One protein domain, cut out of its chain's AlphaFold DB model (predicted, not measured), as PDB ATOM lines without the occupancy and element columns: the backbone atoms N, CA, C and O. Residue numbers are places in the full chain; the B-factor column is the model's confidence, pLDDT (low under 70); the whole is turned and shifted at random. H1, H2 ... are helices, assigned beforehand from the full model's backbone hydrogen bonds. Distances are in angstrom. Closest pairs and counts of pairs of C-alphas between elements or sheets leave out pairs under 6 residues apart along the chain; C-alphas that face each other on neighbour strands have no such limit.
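This is residues 3 to 58 of the 62 residues of the protein "DUF2115 family protein" of Methanobacteriaceae archaeon (UniProt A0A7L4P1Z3). Little regular structure: a flat body mostly of loops, in which the short helices H2 and H3 pack together, H1 is near H3, and residues 20 to 26 fold back on themselves. The tail pairs in parallel, residues 56 to 57 with 35 to 36. The printed part has 56 residues with three named helices, H1, H2, H3 in chain order, and no named strand; the class is all helix, with 14 residues in named elements. It is compact, radius of gyration of the C-alphas 10.5 A, spanning 31 by 28 by 15 A.

Find C-alpha 3 at (159.990, 147.263, 234.201); from there H1, residues 3 to 8, runs 8.4 A. H2 is residues 39 to 42, 5.4 A. H3, residues 49 to 52, 5.6 A, ends at C-alpha 52 (166.325, 149.946, 227.927).

H1 and H3 are near each other; H1 and H2 are apart. H2 and H3 touch, closest at the C-alphas of Gln 42 and Cys 50, 5.9 A. Every O i to N i+4 pair in H1 is within hydrogen-bond range; H2 and H3 are too short for one. Residues 20 to 21 pair antiparallel with 25 to 26.

The C-alphas of Ile 9 and Gly 23 are farthest apart, 30.9 A. The printed part has no cut. The link H1 to H2 is long, 30 residues. Residue 3 is under pLDDT 70.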
ATOM      1  N   SER A   3     159.528 146.251 235.157       69.12
ATOM      2  CA  SER A   3     159.990 147.263 234.201       69.12
ATOM      3  C   SER A   3     160.005 146.808 232.738       69.12
ATOM      4  O   SER A   3     159.759 147.616 231.855       69.12
ATOM      5  N   LEU A   4     160.264 145.526 232.455       75.94
ATOM      6  CA  LEU A   4     160.236 145.010 231.078       75.94
ATOM      7  C   LEU A   4     158.813 144.968 230.511       75.94
ATOM      8  O   LEU A   4     158.606 145.322 229.357       75.94
ATOM      9  N   TYR A   5     157.838 144.563 231.329       80.06
ATOM     10  CA  TYR A   5     156.439 144.523 230.912       80.06
ATOM     11  C   TYR A   5     155.910 145.938 230.673       80.06
ATOM     12  O   TYR A   5     155.366 146.221 229.611       80.06
ATOM     13  N   THR A   6     156.144 146.859 231.608       81.62
ATOM     14  CA  THR A   6     155.694 148.249 231.452       81.62
ATOM     15  C   THR A   6     156.344 148.914 230.243       81.62
ATOM     16  O   THR A   6     155.662 149.560 229.464       81.62
ATOM     17  N   THR A   7     157.641 148.707 230.019       81.94
ATOM     18  CA  THR A   7     158.355 149.406 228.946       81.94
ATOM     19  C   THR A   7     158.144 148.823 227.555       81.94
ATOM     20  O   THR A   7     158.020 149.596 226.612       81.94
ATOM     21  N   PHE A   8     158.065 147.499 227.403       83.81
ATOM     22  CA  PHE A   8     157.933 146.878 226.078       83.81
ATOM     23  C   PHE A   8     156.508 146.448 225.722       83.81
ATOM     24  O   PHE A   8     156.227 146.264 224.544       83.81
ATOM     25  N   ILE A   9     155.624 146.261 226.709       85.25
ATOM     26  CA  ILE A   9     154.229 145.854 226.465       85.25
ATOM     27  C   ILE A   9     153.272 147.028 226.649       85.25
ATOM     28  O   ILE A   9     152.381 147.208 225.828       85.25
ATOM     29  N   LEU A  10     153.448 147.823 227.710       86.62
ATOM     30  CA  LEU A  10     152.591 148.990 227.969       86.62
ATOM     31  C   LEU A  10     153.135 150.292 227.367       86.62
ATOM     32  O   LEU A  10     152.453 151.307 227.435       86.62
ATOM     33  N   GLU A  11     154.342 150.267 226.794       87.44
ATOM     34  CA  GLU A  11     155.024 151.453 226.261       87.44
ATOM     35  C   GLU A  11     155.099 152.597 227.294       87.44
ATOM     36  O   GLU A  11     154.871 153.770 226.995       87.44
ATOM     37  N   GLU A  12     155.453 152.254 228.535       89.88
ATOM     38  CA  GLU A  12     155.622 153.188 229.650       89.88
ATOM     39  C   GLU A  12     157.089 153.318 230.090       89.88
ATOM     40  O   GLU A  12     157.902 152.387 230.006       89.88
ATOM     41  N   SER A  13     157.459 154.486 230.619       91.25
ATOM     42  CA  SER A  13     158.791 154.673 231.190       91.25
ATOM     43  C   SER A  13     159.027 153.752 232.391       91.25
ATOM     44  O   SER A  13     158.139 153.507 233.199       91.25
ATOM     45  N   VAL A  14     160.272 153.292 232.555       91.06
ATOM     46  CA  VAL A  14     160.670 152.418 233.677       91.06
ATOM     47  C   VAL A  14     160.351 153.046 235.038       91.06
ATOM     48  O   VAL A  14     159.981 152.348 235.979       91.06
ATOM     49  N   HIS A  15     160.501 154.366 235.139       89.56
ATOM     50  CA  HIS A  15     160.062 155.130 236.298       89.56
ATOM     51  C   HIS A  15     158.680 155.733 236.041       89.56
ATOM     52  O   HIS A  15     158.480 156.302 234.966       89.56
ATOM     53  N   PRO A  16     157.763 155.704 237.021       89.62
ATOM     54  CA  PRO A  16     156.484 156.391 236.913       89.62
ATOM     55  C   PRO A  16     156.639 157.904 236.703       89.62
ATOM     56  O   PRO A  16     157.594 158.528 237.185       89.62
ATOM     57  N   VAL A  17     155.655 158.517 236.046       92.25
ATOM     58  CA  VAL A  17     155.549 159.979 235.925       92.25
ATOM     59  C   VAL A  17     155.524 160.613 237.317       92.25
ATOM     60  O   VAL A  17     154.860 160.129 238.228       92.25
ATOM     61  N   GLY A  18     156.269 161.704 237.495       91.69
ATOM     62  CA  GLY A  18     156.399 162.389 238.778       91.69
ATOM     63  C   GLY A  18     157.501 161.847 239.689       91.69
ATOM     64  O   GLY A  18     157.766 162.478 240.710       91.69
ATOM     65  N   THR A  19     158.183 160.756 239.314       92.50
ATOM     66  CA  THR A  19     159.344 160.247 240.065       92.50
ATOM     67  C   THR A  19     160.368 161.369 240.265       92.50
ATOM     68  O   THR A  19     160.816 161.935 239.261       92.50
ATOM     69  N   PRO A  20     160.734 161.709 241.515       91.44
ATOM     70  CA  PRO A  20     161.643 162.808 241.799       91.44
ATOM     71  C   PRO A  20     163.093 162.428 241.487       91.44
ATOM     72  O   PRO A  20     163.547 161.326 241.785       91.44
ATOM     73  N   PHE A  21     163.826 163.384 240.931       89.94
ATOM     74  CA  PHE A  21     165.261 163.324 240.679       89.94
ATOM     75  C   PHE A  21     165.976 164.466 241.422       89.94
ATOM     76  O   PHE A  21     165.353 165.485 241.747       89.94
ATOM     77  N   PRO A  22     167.289 164.327 241.698       86.38
ATOM     78  CA  PRO A  22     168.084 165.398 242.297       86.38
ATOM     79  C   PRO A  22     167.938 166.718 241.529       86.38
ATOM     80  O   PRO A  22     167.877 166.713 240.303       86.38
ATOM     81  N   GLY A  23     167.881 167.849 242.240       84.31
ATOM     82  CA  GLY A  23     167.677 169.172 241.628       84.31
ATOM     83  C   GLY A  23     166.211 169.557 241.392       84.31
ATOM     84  O   GLY A  23     165.946 170.551 240.726       84.31
ATOM     85  N   GLY A  24     165.254 168.796 241.936       87.75
ATOM     86  CA  GLY A  24     163.820 169.097 241.820       87.75
ATOM     87  C   GLY A  24     163.210 168.695 240.474       87.75
ATOM     88  O   GLY A  24     162.078 169.070 240.166       87.75
ATOM     89  N   PHE A  25     163.945 167.927 239.670       91.25
ATOM     90  CA  PHE A  25     163.454 167.400 238.406       91.25
ATOM     91  C   PHE A  25     162.567 166.179 238.624       91.25
ATOM     92  O   PHE A  25     162.593 165.536 239.672       91.25
ATOM     93  N   LYS A  26     161.763 165.853 237.615       93.69
ATOM     94  CA  LYS A  26     160.889 164.684 237.634       93.69
ATOM     95  C   LYS A  26     160.638 164.171 236.230       93.69
ATOM     96  O   LYS A  26     160.715 164.948 235.278       93.69
ATOM     97  N   VAL A  27     160.292 162.891 236.122       92.50
ATOM     98  CA  VAL A  27     159.762 162.329 234.871       92.50
ATOM     99  C   VAL A  27     158.430 163.001 234.558       92.50
ATOM    100  O   VAL A  27     157.593 163.176 235.450       92.50
ATOM    101  N   LYS A  28     158.235 163.382 233.300       93.44
ATOM    102  CA  LYS A  28     156.998 163.996 232.806       93.44
ATOM    103  C   LYS A  28     156.334 163.079 231.785       93.44
ATOM    104  O   LYS A  28     156.945 162.119 231.327       93.44
ATOM    105  N   TYR A  29     155.098 163.402 231.426       94.12
ATOM    106  CA  TYR A  29     154.432 162.835 230.262       94.12
ATOM    107  C   TYR A  29     153.821 163.977 229.459       94.12
ATOM    108  O   TYR A  29     152.906 164.650 229.930       94.12
ATOM    109  N   GLU A  30     154.393 164.254 228.291       92.00
ATOM    110  CA  GLU A  30     154.034 165.399 227.455       92.00
ATOM    111  C   GLU A  30     154.029 164.953 225.990       92.00
ATOM    112  O   GLU A  30     155.009 164.390 225.502       92.00
ATOM    113  N   GLY A  31     152.914 165.165 225.283       88.69
ATOM    114  CA  GLY A  31     152.811 164.849 223.851       88.69
ATOM    115  C   GLY A  31     153.034 163.372 223.501       88.69
ATOM    116  O   GLY A  31     153.605 163.083 222.454       88.69
ATOM    117  N   GLY A  32     152.636 162.444 224.380       88.88
ATOM    118  CA  GLY A  32     152.824 161.002 224.171       88.88
ATOM    119  C   GLY A  32     154.228 160.487 224.501       88.88
ATOM    120  O   GLY A  32     154.504 159.308 224.307       88.88
ATOM    121  N   LYS A  33     155.114 161.349 225.006       92.69
ATOM    122  CA  LYS A  33     156.501 161.013 225.335       92.69
ATOM    123  C   LYS A  33     156.748 161.113 226.829       92.69
ATOM    124  O   LYS A  33     156.061 161.857 227.530       92.69
ATOM    125  N   TYR A  34     157.790 160.426 227.289       94.62
ATOM    126  CA  TYR A  34     158.264 160.478 228.672       94.62
ATOM    127  C   TYR A  34     159.609 161.219 228.766       94.62
ATOM    128  O   TYR A  34     160.653 160.572 228.676       94.62
ATOM    129  N   PRO A  35     159.631 162.557 228.939       94.50
ATOM    130  CA  PRO A  35     160.864 163.290 229.204       94.50
ATOM    131  C   PRO A  35     161.477 162.871 230.546       94.50
ATOM    132  O   PRO A  35     160.837 162.975 231.600       94.50
ATOM    133  N   CYS A  36     162.727 162.417 230.511       94.75
ATOM    134  CA  CYS A  36     163.525 162.029 231.665       94.75
ATOM    135  C   CYS A  36     164.766 162.929 231.775       94.75
ATOM    136  O   CYS A  36     165.490 163.094 230.792       94.75
ATOM    137  N   PRO A  37     165.067 163.478 232.967       94.44
ATOM    138  CA  PRO A  37     166.136 164.463 233.114       94.44
ATOM    139  C   PRO A  37     167.556 163.891 233.004       94.44
ATOM    140  O   PRO A  37     168.513 164.637 232.815       94.44
ATOM    141  N   VAL A  38     167.722 162.572 233.139       94.00
ATOM    142  CA  VAL A  38     169.041 161.916 233.224       94.00
ATOM    143  C   VAL A  38     169.274 160.858 232.143       94.00
ATOM    144  O   VAL A  38     170.236 160.098 232.245       94.00
ATOM    145  N   LYS A  39     168.407 160.776 231.126       93.62
ATOM    146  CA  LYS A  39     168.448 159.719 230.105       93.62
ATOM    147  C   LYS A  39     169.802 159.675 229.387       93.62
ATOM    148  O   LYS A  39     170.450 158.637 229.431       93.62
ATOM    149  N   GLU A  40     170.273 160.779 228.819       94.00
ATOM    150  CA  GLU A  40     171.557 160.848 228.104       94.00
ATOM    151  C   GLU A  40     172.750 160.601 229.023       94.00
ATOM    152  O   GLU A  40     173.716 159.959 228.629       94.00
ATOM    153  N   ARG A  41     172.664 161.046 230.279       91.88
ATOM    154  CA  ARG A  41     173.741 160.871 231.263       91.88
ATOM    155  C   ARG A  41     173.880 159.428 231.754       91.88
ATOM    156  O   ARG A  41     174.911 159.096 232.328       91.88
ATOM    157  N   GLN A  42     172.843 158.601 231.601       93.56
ATOM    158  CA  GLN A  42     172.792 157.241 232.152       93.56
ATOM    159  C   GLN A  42     172.567 156.150 231.099       93.56
ATOM    160  O   GLN A  42     172.671 154.976 231.440       93.56
ATOM    161  N   LYS A  43     172.264 156.486 229.838       91.94
ATOM    162  CA  LYS A  43     171.983 155.487 228.788       91.94
ATOM    163  C   LYS A  43     173.152 154.527 228.541       91.94
ATOM    164  O   LYS A  43     172.902 153.356 228.281       91.94
ATOM    165  N   ASP A  44     174.385 155.014 228.686       93.12
ATOM    166  CA  ASP A  44     175.621 154.253 228.451       93.12
ATOM    167  C   ASP A  44     176.220 153.677 229.746       93.12
ATOM    168  O   ASP A  44     177.258 153.018 229.721       93.12
ATOM    169  N   ASN A  45     175.586 153.921 230.901       92.31
ATOM    170  CA  ASN A  45     176.016 153.336 232.162       92.31
ATOM    171  C   ASN A  45     175.568 151.862 232.208       92.31
ATOM    172  O   ASN A  45     174.366 151.608 232.301       92.31
ATOM    173  N   PRO A  46     176.492 150.880 232.209       88.75
ATOM    174  CA  PRO A  46     176.135 149.460 232.185       88.75
ATOM    175  C   PRO A  46     175.374 149.002 233.439       88.75
ATOM    176  O   PRO A  46     174.698 147.978 233.407       88.75
ATOM    177  N   GLY A  47     175.462 149.753 234.544       89.12
ATOM    178  CA  GLY A  47     174.684 149.503 235.759       89.12
ATOM    179  C   GLY A  47     173.280 150.119 235.744       89.12
ATOM    180  O   GLY A  47     172.510 149.893 236.677       89.12
ATOM    181  N   ALA A  48     172.934 150.908 234.725       90.44
ATOM    182  CA  ALA A  48     171.654 151.590 234.632       90.44
ATOM    183  C   ALA A  48     170.711 150.889 233.651       90.44
ATOM    184  O   ALA A  48     171.048 150.579 232.513       90.44
ATOM    185  N   VAL A  49     169.449 150.749 234.052       89.75
ATOM    186  CA  VAL A  49     168.368 150.279 233.167       89.75
ATOM    187  C   VAL A  49     167.947 151.330 232.131       89.75
ATOM    188  O   VAL A  49     167.104 151.065 231.275       89.75
ATOM    189  N   CYS A  50     168.528 152.533 232.189       90.38
ATOM    190  CA  CYS A  50     168.196 153.660 231.326       90.38
ATOM    191  C   CYS A  50     168.382 153.346 229.840       90.38
ATOM    192  O   CYS A  50     167.579 153.834 229.049       90.38
ATOM    193  N   GLY A  51     169.356 152.512 229.459       87.69
ATOM    194  CA  GLY A  51     169.543 152.072 228.069       87.69
ATOM    195  C   GLY A  51     168.321 151.351 227.483       87.69
ATOM    196  O   GLY A  51     168.041 151.485 226.298       87.69
ATOM    197  N   PHE A  52     167.530 150.682 228.328       89.06
ATOM    198  CA  PHE A  52     166.325 149.946 227.927       89.06
ATOM    199  C   PHE A  52     165.027 150.739 228.110       89.06
ATOM    200  O   PHE A  52     163.970 150.289 227.686       89.06
ATOM    201  N   CYS A  53     165.078 151.899 228.765       91.75
ATOM    202  CA  CYS A  53     163.897 152.723 229.011       91.75
ATOM    203  C   CYS A  53     163.466 153.459 227.733       91.75
ATOM    204  O   CYS A  53     164.308 154.048 227.063       91.75
ATOM    205  N   ILE A  54     162.168 153.533 227.446       92.50
ATOM    206  CA  ILE A  54     161.640 154.309 226.304       92.50
ATOM    207  C   ILE A  54     161.663 155.830 226.519       92.50
ATOM    208  O   ILE A  54     161.377 156.589 225.600       92.50
ATOM    209  N   ALA A  55     161.968 156.290 227.738       93.75
ATOM    210  CA  ALA A  55     162.011 157.711 228.046       93.75
ATOM    211  C   ALA A  55     163.062 158.435 227.194       93.75
ATOM    212  O   ALA A  55     164.175 157.937 227.007       93.75
ATOM    213  N   GLU A  56     162.709 159.627 226.728       94.38
ATOM    214  CA  GLU A  56     163.582 160.516 225.963       94.38
ATOM    215  C   GLU A  56     164.241 161.532 226.900       94.38
ATOM    216  O   GLU A  56     163.772 161.769 228.015       94.38
ATOM    217  N   GLN A  57     165.336 162.147 226.464       94.38
ATOM    218  CA  GLN A  57     165.969 163.209 227.241       94.38
ATOM    219  C   GLN A  57     165.053 164.426 227.348       94.38
ATOM    220  O   GLN A  57     164.565 164.925 226.336       94.38
ATOM    221  N   ASP A  58     164.851 164.934 228.565       93.19
ATOM    222  CA  ASP A  58     164.184 166.224 228.748       93.19
ATOM    223  C   ASP A  58     165.109 167.344 228.233       93.19
ATOM    224  O   ASP A  58     166.187 167.531 228.794       93.19
TER     225      ASP A  58